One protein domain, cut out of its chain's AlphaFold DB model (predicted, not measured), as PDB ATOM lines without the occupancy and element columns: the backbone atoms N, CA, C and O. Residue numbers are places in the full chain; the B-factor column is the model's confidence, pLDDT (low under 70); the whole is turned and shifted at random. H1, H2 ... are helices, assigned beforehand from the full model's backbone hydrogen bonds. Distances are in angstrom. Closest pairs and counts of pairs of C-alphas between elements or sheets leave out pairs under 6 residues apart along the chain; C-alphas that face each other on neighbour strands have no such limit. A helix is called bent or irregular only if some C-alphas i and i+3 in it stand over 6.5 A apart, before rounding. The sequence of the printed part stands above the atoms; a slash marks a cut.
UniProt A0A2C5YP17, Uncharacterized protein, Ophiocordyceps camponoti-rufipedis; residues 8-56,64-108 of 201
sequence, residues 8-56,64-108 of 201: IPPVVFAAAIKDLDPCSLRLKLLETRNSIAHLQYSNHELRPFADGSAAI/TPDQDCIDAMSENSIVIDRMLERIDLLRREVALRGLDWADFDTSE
ATOM      1  N   ILE A   8     -60.919 -74.143 -44.008       84.75
ATOM      2  CA  ILE A   8     -61.033 -74.793 -42.691       84.75
ATOM      3  C   ILE A   8     -62.321 -75.638 -42.654       84.75
ATOM      4  O   ILE A   8     -63.403 -75.048 -42.794       84.75
ATOM      5  N   PRO A   9     -62.229 -76.973 -42.452       91.12
ATOM      6  CA  PRO A   9     -63.391 -77.855 -42.467       91.12
ATOM      7  C   PRO A   9     -64.414 -77.487 -41.382       91.12
ATOM      8  O   PRO A   9     -64.013 -77.108 -40.275       91.12
ATOM      9  N   PRO A  10     -65.724 -77.670 -41.632       92.25
ATOM     10  CA  PRO A  10     -66.770 -77.280 -40.686       92.25
ATOM     11  C   PRO A  10     -66.637 -77.982 -39.329       92.25
ATOM     12  O   PRO A  10     -66.869 -77.359 -38.301       92.25
ATOM     13  N   VAL A  11     -66.157 -79.232 -39.293       94.06
ATOM     14  CA  VAL A  11     -65.873 -79.960 -38.040       94.06
ATOM     15  C   VAL A  11     -64.752 -79.323 -37.201       94.06
ATOM     16  O   VAL A  11     -64.822 -79.350 -35.976       94.06
ATOM     17  N   VAL A  12     -63.745 -78.708 -37.834       95.38
ATOM     18  CA  VAL A  12     -62.645 -78.020 -37.133       95.38
ATOM     19  C   VAL A  12     -63.128 -76.672 -36.597       95.38
ATOM     20  O   VAL A  12     -62.860 -76.337 -35.447       95.38
ATOM     21  N   PHE A  13     -63.922 -75.942 -37.387       96.12
ATOM     22  CA  PHE A  13     -64.595 -74.723 -36.930       96.12
ATOM     23  C   PHE A  13     -65.540 -75.011 -35.748       96.12
ATOM     24  O   PHE A  13     -65.473 -74.332 -34.728       96.12
ATOM     25  N   ALA A  14     -66.344 -76.076 -35.837       96.50
ATOM     26  CA  ALA A  14     -67.253 -76.539 -34.784       96.50
ATOM     27  C   ALA A  14     -66.549 -77.004 -33.496       96.50
ATOM     28  O   ALA A  14     -67.184 -77.073 -32.445       96.50
ATOM     29  N   ALA A  15     -65.263 -77.359 -33.564       96.56
ATOM     30  CA  ALA A  15     -64.444 -77.583 -32.380       96.56
ATOM     31  C   ALA A  15     -63.975 -76.243 -31.793       96.56
ATOM     32  O   ALA A  15     -64.250 -75.968 -30.631       96.56
ATOM     33  N   ALA A  16     -63.355 -75.389 -32.612       96.00
ATOM     34  CA  ALA A  16     -62.739 -74.136 -32.173       96.00
ATOM     35  C   ALA A  16     -63.723 -73.128 -31.545       96.00
ATOM     36  O   ALA A  16     -63.352 -72.416 -30.617       96.00
ATOM     37  N   ILE A  17     -64.982 -73.068 -32.002       97.12
ATOM     38  CA  ILE A  17     -65.978 -72.141 -31.426       97.12
ATOM     39  C   ILE A  17     -66.364 -72.469 -29.972       97.12
ATOM     40  O   ILE A  17     -66.917 -71.612 -29.290       97.12
ATOM     41  N   LYS A  18     -66.051 -73.672 -29.471       96.75
ATOM     42  CA  LYS A  18     -66.359 -74.083 -28.090       96.75
ATOM     43  C   LYS A  18     -65.492 -73.375 -27.056       96.75
ATOM     44  O   LYS A  18     -65.975 -73.060 -25.973       96.75
ATOM     45  N   ASP A  19     -64.252 -73.066 -27.416       95.50
ATOM     46  CA  ASP A  19     -63.283 -72.429 -26.523       95.50
ATOM     47  C   ASP A  19     -63.426 -70.891 -26.492       95.50
ATOM     48  O   ASP A  19     -62.786 -70.220 -25.684       95.50
ATOM     49  N   LEU A  20     -64.280 -70.322 -27.354       95.50
ATOM     50  CA  LEU A  20     -64.572 -68.886 -27.402       95.50
ATOM     51  C   LEU A  20     -65.565 -68.463 -26.310       95.50
ATOM     52  O   LEU A  20     -66.535 -69.166 -26.019       95.50
ATOM     53  N   ASP A  21     -65.377 -67.267 -25.758       95.19
ATOM     54  CA  ASP A  21     -66.356 -66.598 -24.896       95.19
ATOM     55  C   ASP A  21     -67.539 -66.004 -25.711       95.19
ATOM     56  O   ASP A  21     -67.461 -65.916 -26.942       95.19
ATOM     57  N   PRO A  22     -68.648 -65.577 -25.069       92.62
ATOM     58  CA  PRO A  22     -69.813 -65.027 -25.773       92.62
ATOM     59  C   PRO A  22     -69.535 -63.774 -26.622       92.62
ATOM     60  O   PRO A  22     -70.128 -63.625 -27.692       92.62
ATOM     61  N   CYS A  23     -68.623 -62.892 -26.200       90.31
ATOM     62  CA  CYS A  23     -68.250 -61.709 -26.973       90.31
ATOM     63  C   CYS A  23     -67.425 -62.110 -28.202       90.31
ATOM     64  O   CYS A  23     -67.732 -61.662 -29.307       90.31
ATOM     65  N   SER A  24     -66.455 -63.018 -28.052       92.69
ATOM     66  CA  SER A  24     -65.691 -63.566 -29.185       92.69
ATOM     67  C   SER A  24     -66.566 -64.343 -30.177       92.69
ATOM     68  O   SER A  24     -66.392 -64.199 -31.388       92.69
ATOM     69  N   LEU A  25     -67.558 -65.109 -29.703       94.31
ATOM     70  CA  LEU A  25     -68.568 -65.745 -30.562       94.31
ATOM     71  C   LEU A  25     -69.354 -64.711 -31.382       94.31
ATOM     72  O   LEU A  25     -69.556 -64.900 -32.583       94.31
ATOM     73  N   ARG A  26     -69.773 -63.604 -30.755       92.88
ATOM     74  CA  ARG A  26     -70.502 -62.527 -31.436       92.88
ATOM     75  C   ARG A  26     -69.620 -61.785 -32.447       92.88
ATOM     76  O   ARG A  26     -70.076 -61.530 -33.558       92.88
ATOM     77  N   LEU A  27     -68.356 -61.511 -32.120       92.00
ATOM     78  CA  LEU A  27     -67.387 -60.965 -33.079       92.00
ATOM     79  C   LEU A  27     -67.203 -61.905 -34.282       92.00
ATOM     80  O   LEU A  27     -67.221 -61.444 -35.421       92.00
ATOM     81  N   LYS A  28     -67.127 -63.227 -34.060       94.31
ATOM     82  CA  LYS A  28     -67.015 -64.206 -35.153       94.31
ATOM     83  C   LYS A  28     -68.274 -64.283 -36.023       94.31
ATOM     84  O   LYS A  28     -68.163 -64.481 -37.235       94.31
ATOM     85  N   LEU A  29     -69.462 -64.083 -35.444       94.06
ATOM     86  CA  LEU A  29     -70.706 -63.950 -36.207       94.06
ATOM     87  C   LEU A  29     -70.674 -62.709 -37.113       94.06
ATOM     88  O   LEU A  29     -71.001 -62.819 -38.294       94.06
ATOM     89  N   LEU A  30     -70.240 -61.557 -36.589       91.38
ATOM     90  CA  LEU A  30     -70.125 -60.312 -37.356       91.38
ATOM     91  C   LEU A  30     -69.083 -60.414 -38.480       91.38
ATOM     92  O   LEU A  30     -69.394 -60.064 -39.613       91.38
ATOM     93  N   GLU A  31     -67.902 -60.980 -38.218       93.38
ATOM     94  CA  GLU A  31     -66.877 -61.254 -39.243       93.38
ATOM     95  C   GLU A  31     -67.425 -62.144 -40.376       93.38
ATOM     96  O   GLU A  31     -67.210 -61.876 -41.561       93.38
ATOM     97  N   THR A  32     -68.184 -63.187 -40.024       94.19
ATOM     98  CA  THR A  32     -68.772 -64.119 -41.002       94.19
ATOM     99  C   THR A  32     -69.869 -63.441 -41.833       94.19
ATOM    100  O   THR A  32     -69.936 -63.639 -43.044       94.19
ATOM    101  N   ARG A  33     -70.701 -62.593 -41.209       94.25
ATOM    102  CA  ARG A  33     -71.732 -61.779 -41.882       94.25
ATOM    103  C   ARG A  33     -71.122 -60.748 -42.836       94.25
ATOM    104  O   ARG A  33     -71.520 -60.685 -43.996       94.25
ATOM    105  N   ASN A  34     -70.117 -60.010 -42.375       91.94
ATOM    106  CA  ASN A  34     -69.345 -59.056 -43.168       91.94
ATOM    107  C   ASN A  34     -68.676 -59.738 -44.382       91.94
ATOM    108  O   ASN A  34     -68.778 -59.239 -45.501       91.94
ATOM    109  N   SER A  35     -68.100 -60.932 -44.191       93.75
ATOM    110  CA  SER A  35     -67.538 -61.749 -45.278       93.75
ATOM    111  C   SER A  35     -68.584 -62.120 -46.339       93.75
ATOM    112  O   SER A  35     -68.320 -61.994 -47.534       93.75
ATOM    113  N   ILE A  36     -69.787 -62.543 -45.925       94.06
ATOM    114  CA  ILE A  36     -70.900 -62.834 -46.849       94.06
ATOM    115  C   ILE A  36     -71.314 -61.571 -47.613       94.06
ATOM    116  O   ILE A  36     -71.485 -61.631 -48.828       94.06
ATOM    117  N   ALA A  37     -71.432 -60.430 -46.934       93.62
ATOM    118  CA  ALA A  37     -71.807 -59.169 -47.565       93.62
ATOM    119  C   ALA A  37     -70.777 -58.693 -48.604       93.62
ATOM    120  O   ALA A  37     -71.175 -58.250 -49.681       93.62
ATOM    121  N   HIS A  38     -69.472 -58.834 -48.340       92.19
ATOM    122  CA  HIS A  38     -68.429 -58.536 -49.331       92.19
ATOM    123  C   HIS A  38     -68.523 -59.443 -50.568       92.19
ATOM    124  O   HIS A  38     -68.422 -58.946 -51.688       92.19
ATOM    125  N   LEU A  39     -68.782 -60.745 -50.396       96.12
ATOM    126  CA  LEU A  39     -68.965 -61.683 -51.514       96.12
ATOM    127  C   LEU A  39     -70.243 -61.388 -52.319       96.12
ATOM    128  O   LEU A  39     -70.229 -61.431 -53.545       96.12
ATOM    129  N   GLN A  40     -71.342 -61.037 -51.646       95.94
ATOM    130  CA  GLN A  40     -72.593 -60.627 -52.297       95.94
ATOM    131  C   GLN A  40     -72.440 -59.310 -53.069       95.94
ATOM    132  O   GLN A  40     -72.980 -59.185 -54.165       95.94
ATOM    133  N   TYR A  41     -71.694 -58.349 -52.519       94.38
ATOM    134  CA  TYR A  41     -71.377 -57.087 -53.184       94.38
ATOM    135  C   TYR A  41     -70.469 -57.306 -54.405       94.38
ATOM    136  O   TYR A  41     -70.800 -56.847 -55.493       94.38
ATOM    137  N   SER A  42     -69.412 -58.115 -54.280       95.50
ATOM    138  CA  SER A  42     -68.560 -58.506 -55.415       95.50
ATOM    139  C   SER A  42     -69.360 -59.210 -56.521       95.50
ATOM    140  O   SER A  42     -69.226 -58.867 -57.693       95.50
ATOM    141  N   ASN A  43     -70.280 -60.115 -56.169       96.94
ATOM    142  CA  ASN A  43     -71.184 -60.743 -57.140       96.94
ATOM    143  C   ASN A  43     -72.178 -59.757 -57.783       96.94
ATOM    144  O   ASN A  43     -72.690 -60.039 -58.864       96.94
ATOM    145  N   HIS A  44     -72.463 -58.614 -57.152       96.00
ATOM    146  CA  HIS A  44     -73.240 -57.533 -57.762       96.00
ATOM    147  C   HIS A  44     -72.391 -56.740 -58.768       96.00
ATOM    148  O   HIS A  44     -72.867 -56.444 -59.861       96.00
ATOM    149  N   GLU A  45     -71.134 -56.435 -58.433       95.44
ATOM    150  CA  GLU A  45     -70.202 -55.693 -59.296       95.44
ATOM    151  C   GLU A  45     -69.718 -56.494 -60.514       95.44
ATOM    152  O   GLU A  45     -69.547 -55.922 -61.588       95.44
ATOM    153  N   LEU A  46     -69.534 -57.813 -60.382       95.56
ATOM    154  CA  LEU A  46     -69.166 -58.703 -61.494       95.56
ATOM    155  C   LEU A  46     -70.316 -58.911 -62.491       95.56
ATOM    156  O   LEU A  46     -70.085 -59.191 -63.669       95.56
ATOM    157  N   ARG A  47     -71.565 -58.759 -62.035       95.12
ATOM    158  CA  ARG A  47     -72.752 -59.129 -62.809       95.12
ATOM    159  C   ARG A  47     -72.871 -58.434 -64.172       95.12
ATOM    160  O   ARG A  47     -73.175 -59.142 -65.127       95.12
ATOM    161  N   PRO A  48     -72.626 -57.120 -64.338       93.19
ATOM    162  CA  PRO A  48     -72.722 -56.481 -65.649       93.19
ATOM    163  C   PRO A  48     -71.770 -57.083 -66.693       93.19
ATOM    164  O   PRO A  48     -72.125 -57.143 -67.868       93.19
ATOM    165  N   PHE A  49     -70.598 -57.562 -66.269       93.06
ATOM    166  CA  PHE A  49     -69.603 -58.210 -67.129       93.06
ATOM    167  C   PHE A  49     -69.993 -59.665 -67.439       93.06
ATOM    168  O   PHE A  49     -69.991 -60.073 -68.600       93.06
ATOM    169  N   ALA A  50     -70.435 -60.415 -66.423       93.12
ATOM    170  CA  ALA A  50     -70.955 -61.775 -66.579       93.12
ATOM    171  C   ALA A  50     -72.226 -61.840 -67.458       93.12
ATOM    172  O   ALA A  50     -72.367 -62.752 -68.265       93.12
ATOM    173  N   ASP A  51     -73.123 -60.854 -67.360       91.25
ATOM    174  CA  ASP A  51     -74.330 -60.737 -68.195       91.25
ATOM    175  C   ASP A  51     -74.034 -60.110 -69.589       91.25
ATOM    176  O   ASP A  51     -74.955 -59.927 -70.385       91.25
ATOM    177  N   GLY A  52     -72.778 -59.746 -69.906       88.12
ATOM    178  CA  GLY A  52     -72.389 -59.122 -71.187       88.12
ATOM    179  C   GLY A  52     -72.957 -57.711 -71.416       88.12
ATOM    180  O   GLY A  52     -72.999 -57.221 -72.539       88.12
ATOM    181  N   SER A  53     -73.426 -57.043 -70.360       85.06
ATOM    182  CA  SER A  53     -74.100 -55.734 -70.422       85.06
ATOM    183  C   SER A  53     -73.182 -54.539 -70.133       85.06
ATOM    184  O   SER A  53     -73.545 -53.396 -70.412       85.06
ATOM    185  N   ALA A  54     -71.987 -54.786 -69.592       82.44
ATOM    186  CA  ALA A  54     -70.975 -53.765 -69.360       82.44
ATOM    187  C   ALA A  54     -70.409 -53.237 -70.689       82.44
ATOM    188  O   ALA A  54     -69.734 -53.952 -71.429       82.44
ATOM    189  N   ALA A  55     -70.638 -51.954 -70.978       67.38
ATOM    190  CA  ALA A  55     -70.103 -51.299 -72.167       67.38
ATOM    191  C   ALA A  55     -68.583 -51.073 -72.041       67.38
ATOM    192  O   ALA A  55     -68.130 -50.043 -71.540       67.38
ATOM    193  N   ILE A  56     -67.784 -52.034 -72.513       68.12
ATOM    194  CA  ILE A  56     -66.325 -51.898 -72.590       68.12
ATOM    195  C   ILE A  56     -65.984 -50.801 -73.610       68.12
ATOM    196  O   ILE A  56     -66.295 -50.906 -74.797       68.12
ATOM    197  N   THR A  64     -69.928 -59.780 -75.464       84.25
ATOM    198  CA  THR A  64     -70.061 -61.171 -75.026       84.25
ATOM    199  C   THR A  64     -69.909 -61.287 -73.506       84.25
ATOM    200  O   THR A  64     -69.001 -60.652 -72.967       84.25
ATOM    201  N   PRO A  65     -70.710 -62.134 -72.831       90.44
ATOM    202  CA  PRO A  65     -70.486 -62.547 -71.445       90.44
ATOM    203  C   PRO A  65     -69.025 -62.890 -71.134       90.44
ATOM    204  O   PRO A  65     -68.404 -63.671 -71.858       90.44
ATOM    205  N   ASP A  66     -68.495 -62.328 -70.049       92.69
ATOM    206  CA  ASP A  66     -67.160 -62.658 -69.551       92.69
ATOM    207  C   ASP A  66     -67.201 -63.946 -68.707       92.69
ATOM    208  O   ASP A  66     -67.815 -63.990 -67.636       92.69
ATOM    209  N   GLN A  67     -66.536 -64.995 -69.197       95.00
ATOM    210  CA  GLN A  67     -66.481 -66.299 -68.536       95.00
ATOM    211  C   GLN A  67     -65.698 -66.257 -67.218       95.00
ATOM    212  O   GLN A  67     -66.108 -66.929 -66.273       95.00
ATOM    213  N   ASP A  68     -64.641 -65.446 -67.109       95.31
ATOM    214  CA  ASP A  68     -63.857 -65.349 -65.870       95.31
ATOM    215  C   ASP A  68     -64.710 -64.696 -64.762       95.31
ATOM    216  O   ASP A  68     -64.677 -65.122 -63.604       95.31
ATOM    217  N   CYS A  69     -65.561 -63.727 -65.123       95.88
ATOM    218  CA  CYS A  69     -66.553 -63.144 -64.214       95.88
ATOM    219  C   CYS A  69     -67.650 -64.147 -63.806       95.88
ATOM    220  O   CYS A  69     -68.027 -64.189 -62.633       95.88
ATOM    221  N   ILE A  70     -68.152 -64.971 -64.737       96.50
ATOM    222  CA  ILE A  70     -69.132 -66.037 -64.443       96.50
ATOM    223  C   ILE A  70     -68.541 -67.062 -63.463       96.50
ATOM    224  O   ILE A  70     -69.171 -67.392 -62.452       96.50
ATOM    225  N   ASP A  71     -67.327 -67.537 -63.734       97.50
ATOM    226  CA  ASP A  71     -66.662 -68.556 -62.923       97.50
ATOM    227  C   ASP A  71     -66.345 -68.014 -61.519       97.50
ATOM    228  O   ASP A  71     -66.657 -68.680 -60.527       97.50
ATOM    229  N   ALA A  72     -65.860 -66.769 -61.409       97.19
ATOM    230  CA  ALA A  72     -65.640 -66.088 -60.130       97.19
ATOM    231  C   ALA A  72     -66.934 -65.915 -59.311       97.19
ATOM    232  O   ALA A  72     -66.950 -66.196 -58.109       97.19
ATOM    233  N   MET A  73     -68.050 -65.525 -59.944       97.31
ATOM    234  CA  MET A  73     -69.359 -65.460 -59.275       97.31
ATOM    235  C   MET A  73     -69.824 -66.837 -58.772       97.31
ATOM    236  O   MET A  73     -70.449 -66.931 -57.705       97.31
ATOM    237  N   SER A  74     -69.500 -67.910 -59.502       97.62
ATOM    238  CA  SER A  74     -69.800 -69.285 -59.091       97.62
ATOM    239  C   SER A  74     -68.968 -69.721 -57.874       97.62
ATOM    240  O   SER A  74     -69.533 -70.242 -56.909       97.62
ATOM    241  N   GLU A  75     -67.662 -69.423 -57.842       96.94
ATOM    242  CA  GLU A  75     -66.802 -69.739 -56.694       96.94
ATOM    243  C   GLU A  75     -67.206 -68.928 -55.454       96.94
ATOM    244  O   GLU A  75     -67.394 -69.507 -54.380       96.94
ATOM    245  N   ASN A  76     -67.449 -67.622 -55.605       97.00
ATOM    246  CA  ASN A  76     -67.960 -66.762 -54.534       97.00
ATOM    247  C   ASN A  76     -69.254 -67.313 -53.917       97.00
ATOM    248  O   ASN A  76     -69.411 -67.292 -52.695       97.00
ATOM    249  N   SER A  77     -70.163 -67.855 -54.734       96.81
ATOM    250  CA  SER A  77     -71.410 -68.470 -54.254       96.81
ATOM    251  C   SER A  77     -71.137 -69.707 -53.386       96.81
ATOM    252  O   SER A  77     -71.675 -69.825 -52.286       96.81
ATOM    253  N   ILE A  78     -70.203 -70.568 -53.804       96.38
ATOM    254  CA  ILE A  78     -69.765 -71.737 -53.024       96.38
ATOM    255  C   ILE A  78     -69.070 -71.311 -51.711       96.38
ATOM    256  O   ILE A  78     -69.139 -72.023 -50.703       96.38
ATOM    257  N   VAL A  79     -68.399 -70.153 -51.676       95.69
ATOM    258  CA  VAL A  79     -67.849 -69.586 -50.431       95.69
ATOM    259  C   VAL A  79     -68.961 -69.045 -49.523       95.69
ATOM    260  O   VAL A  79     -68.909 -69.303 -48.319       95.69
ATOM    261  N   ILE A  80     -69.985 -68.373 -50.065       95.75
ATOM    262  CA  ILE A  80     -71.156 -67.905 -49.300       95.75
ATOM    263  C   ILE A  80     -71.849 -69.081 -48.596       95.75
ATOM    264  O   ILE A  80     -72.057 -69.007 -47.385       95.75
ATOM    265  N   ASP A  81     -72.113 -70.191 -49.293       96.81
ATOM    266  CA  ASP A  81     -72.745 -71.385 -48.705       96.81
ATOM    267  C   ASP A  81     -71.952 -71.937 -47.503       96.81
ATOM    268  O   ASP A  81     -72.515 -72.251 -46.450       96.81
ATOM    269  N   ARG A  82     -70.617 -71.982 -47.611       95.62
ATOM    270  CA  ARG A  82     -69.717 -72.403 -46.518       95.62
ATOM    271  C   ARG A  82     -69.711 -71.421 -45.341       95.62
ATOM    272  O   ARG A  82     -69.494 -71.831 -44.201       95.62
ATOM    273  N   MET A  83     -69.926 -70.127 -45.583       95.38
ATOM    274  CA  MET A  83     -70.067 -69.132 -44.515       95.38
ATOM    275  C   MET A  83     -71.448 -69.211 -43.844       95.38
ATOM    276  O   MET A  83     -71.540 -69.044 -42.629       95.38
ATOM    277  N   LEU A  84     -72.506 -69.554 -44.587       96.56
ATOM    278  CA  LEU A  84     -73.830 -69.837 -44.025       96.56
ATOM    279  C   LEU A  84     -73.808 -71.090 -43.129       96.56
ATOM    280  O   LEU A  84     -74.312 -71.036 -42.008       96.56
ATOM    281  N   GLU A  85     -73.117 -72.167 -43.533       97.44
ATOM    282  CA  GLU A  85     -72.894 -73.346 -42.674       97.44
ATOM    283  C   GLU A  85     -72.219 -72.964 -41.338       97.44
ATOM    284  O   GLU A  85     -72.592 -73.464 -40.270       97.44
ATOM    285  N   ARG A  86     -71.254 -72.033 -41.372       96.88
ATOM    286  CA  ARG A  86     -70.582 -71.506 -40.171       96.88
ATOM    287  C   ARG A  86     -71.521 -70.692 -39.281       96.88
ATOM    288  O   ARG A  86     -71.433 -70.825 -38.061       96.88
ATOM    289  N   ILE A  87     -72.453 -69.924 -39.848       96.44
ATOM    290  CA  ILE A  87     -73.510 -69.248 -39.074       96.44
ATOM    291  C   ILE A  87     -74.423 -70.277 -38.394       96.44
ATOM    292  O   ILE A  87     -74.728 -70.119 -37.213       96.44
ATOM    293  N   ASP A  88     -74.787 -71.375 -39.061       97.38
ATOM    294  CA  ASP A  88     -75.575 -72.445 -38.433       97.38
ATOM    295  C   ASP A  88     -74.794 -73.251 -37.384       97.38
ATOM    296  O   ASP A  88     -75.395 -73.822 -36.470       97.38
ATOM    297  N   LEU A  89     -73.462 -73.321 -37.470       97.69
ATOM    298  CA  LEU A  89     -72.618 -73.857 -36.395       97.69
ATOM    299  C   LEU A  89     -72.585 -72.916 -35.181       97.69
ATOM    300  O   LEU A  89     -72.806 -73.378 -34.063       97.69
ATOM    301  N   LEU A  90     -72.409 -71.605 -35.393       96.81
ATOM    302  CA  LEU A  90     -72.488 -70.594 -34.329       96.81
ATOM    303  C   LEU A  90     -73.868 -70.598 -33.648       96.81
ATOM    304  O   LEU A  90     -73.946 -70.615 -32.424       96.81
ATOM    305  N   ARG A  91     -74.958 -70.673 -34.422       96.75
ATOM    306  CA  ARG A  91     -76.338 -70.762 -33.913       96.75
ATOM    307  C   ARG A  91     -76.565 -71.985 -33.024       96.75
ATOM    308  O   ARG A  91     -77.207 -71.874 -31.982       96.75
ATOM    309  N   ARG A  92     -76.017 -73.144 -33.409       97.38
ATOM    310  CA  ARG A  92     -76.061 -74.366 -32.588       97.38
ATOM    311  C   ARG A  92     -75.263 -74.214 -31.292       97.38
ATOM    312  O   ARG A  92     -75.758 -74.620 -30.248       97.38
ATOM    313  N   GLU A  93     -74.081 -73.606 -31.337       97.44
ATOM    314  CA  GLU A  93     -73.242 -73.375 -30.153       97.44
ATOM    315  C   GLU A  93     -73.890 -72.391 -29.156       97.44
ATOM    316  O   GLU A  93     -73.928 -72.666 -27.959       97.44
ATOM    317  N   VAL A  94     -74.486 -71.294 -29.642       96.50
ATOM    318  CA  VAL A  94     -75.264 -70.336 -28.828       96.50
ATOM    319  C   VAL A  94     -76.430 -71.042 -28.117       96.50
ATOM    320  O   VAL A  94     -76.563 -70.937 -26.897       96.50
ATOM    321  N   ALA A  95     -77.208 -71.848 -28.848       95.94
ATOM    322  CA  ALA A  95     -78.323 -72.608 -28.281       95.94
ATOM    323  C   ALA A  95     -77.877 -73.686 -27.269       95.94
ATOM    324  O   ALA A  95     -78.529 -73.870 -26.242       95.94
ATOM    325  N   LEU A  96     -76.750 -74.373 -27.510       96.81
ATOM    326  CA  LEU A  96     -76.179 -75.357 -26.575       96.81
ATOM    327  C   LEU A  96     -75.726 -74.732 -25.246       96.81
ATOM    328  O   LEU A  96     -75.721 -75.415 -24.223       96.81
ATOM    329  N   ARG A  97     -75.386 -73.438 -25.246       96.19
ATOM    330  CA  ARG A  97     -75.043 -72.661 -24.043       96.19
ATOM    331  C   ARG A  97     -76.261 -72.095 -23.307       96.19
ATOM    332  O   ARG A  97     -76.090 -71.485 -22.256       96.19
ATOM    333  N   GLY A  98     -77.473 -72.279 -23.839       95.25
ATOM    334  CA  GLY A  98     -78.700 -71.701 -23.279       95.25
ATOM    335  C   GLY A  98     -78.803 -70.180 -23.444       95.25
ATOM    336  O   GLY A  98     -79.524 -69.541 -22.684       95.25
ATOM    337  N   LEU A  99     -78.071 -69.605 -24.404       93.88
ATOM    338  CA  LEU A  99     -78.127 -68.186 -24.756       93.88
ATOM    339  C   LEU A  99     -79.200 -67.956 -25.834       93.88
ATOM    340  O   LEU A  99     -79.427 -68.833 -26.671       93.88
ATOM    341  N   ASP A 100     -79.840 -66.783 -25.846       91.50
ATOM    342  CA  ASP A 100     -80.751 -66.418 -26.937       91.50
ATOM    343  C   ASP A 100     -79.950 -66.087 -28.207       91.50
ATOM    344  O   ASP A 100     -78.898 -65.451 -28.163       91.50
ATOM    345  N   TRP A 101     -80.461 -66.498 -29.364       92.94
ATOM    346  CA  TRP A 101     -79.927 -66.082 -30.655       92.94
ATOM    347  C   TRP A 101     -80.240 -64.608 -30.955       92.94
ATOM    348  O   TRP A 101     -79.431 -63.945 -31.601       92.94
ATOM    349  N   ALA A 102     -81.359 -64.060 -30.464       89.00
ATOM    350  CA  ALA A 102     -81.730 -62.658 -30.690       89.00
ATOM    351  C   ALA A 102     -80.698 -61.663 -30.117       89.00
ATOM    352  O   ALA A 102     -80.403 -60.644 -30.754       89.00
ATOM    353  N   ASP A 103     -80.081 -62.003 -28.978       86.19
ATOM    354  CA  ASP A 103     -78.982 -61.244 -28.361       86.19
ATOM    355  C   ASP A 103     -77.726 -61.180 -29.248       86.19
ATOM    356  O   ASP A 103     -76.944 -60.231 -29.154       86.19
ATOM    357  N   PHE A 104     -77.522 -62.172 -30.122       84.00
ATOM    358  CA  PHE A 104     -76.415 -62.232 -31.083       84.00
ATOM    359  C   PHE A 104     -76.783 -61.631 -32.442       84.00
ATOM    360  O   PHE A 104     -75.928 -61.026 -33.086       84.00
ATOM    361  N   ASP A 105     -78.035 -61.792 -32.879       73.00
ATOM    362  CA  ASP A 105     -78.505 -61.343 -34.190       73.00
ATOM    363  C   ASP A 105     -78.623 -59.811 -34.266       73.00
ATOM    364  O   ASP A 105     -78.252 -59.194 -35.265       73.00
ATOM    365  N   THR A 106     -79.075 -59.189 -33.173       63.66
ATOM    366  CA  THR A 106     -79.287 -57.740 -33.090       63.66
ATOM    367  C   THR A 106     -77.948 -56.996 -33.120       63.66
ATOM    368  O   THR A 106     -77.236 -56.926 -32.117       63.66
ATOM    369  N   SER A 107     -77.584 -56.409 -34.263       54.91
ATOM    370  CA  SER A 107     -76.321 -55.674 -34.492       54.91
ATOM    371  C   SER A 107     -76.065 -54.538 -33.481       54.91
ATOM    372  O   SER A 107     -74.916 -54.248 -33.143       54.91
ATOM    373  N   GLU A 108     -77.138 -53.985 -32.917       47.44
ATOM    374  CA  GLU A 108     -77.187 -52.901 -31.930       47.44
ATOM    375  C   GLU A 108     -76.599 -53.249 -30.541       47.44
ATOM    376  O   GLU A 108     -76.090 -52.360 -29.858       47.44
TER     377      GLU A 108
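Overview. This is residues 8 to 56 and 64 to 108 of the 201 residues of an uncharacterized protein of Ophiocordyceps camponoti-rufipedis (UniProt A0A2C5YP17). Two long helices, H2 and H3, lie side by side, running opposite ways; near one end short H1 packs on residues 85 to 93 of H3, and tiny H4 sits near H2 and H3. The printed part has 94 residues with four named helices, H1 to H4 in order, and no named strand: all helix. It is loose, radius of gyration of the C-alphas 16.9 A, and flat, spanning 53 by 30 by 15 A.

Along the chain. Find C-alpha 10 at (-66.770, -77.280, -40.686), where H1, residues 10 to 19, begins its 15.4 A. H2, residues 22 to 50, runs 41.0 A and is only just irregular: C-alphas 45 and 48 are 6.9 A apart. H3, residues 67 to 96, runs 44.0 A; H4, residues 102 to 105, spans 4.9 A to C-alpha 105 at (-78.505, -61.343, -34.190).

Arrangement. H2 touches H3, closest C-alphas Ala 50 and Ile 70 at 5.1 A, at a shallow tilt of 19 degrees. H1 touches H3 at residues 85 to 93 alone, closest C-alphas Ala 14 and Leu 89 at 6.2 A. Every O i to N i+4 pair is within hydrogen-bond range in H3, 4 of 6 in H1 and 22 of 25 in H2; H4 is too short for one.

Size, cuts and confidence. Residues 57 to 63 are not printed; C-alphas 56 and 64 are 10.3 A apart. Residues 55 to 56 and 106 to 108 have pLDDT under 70.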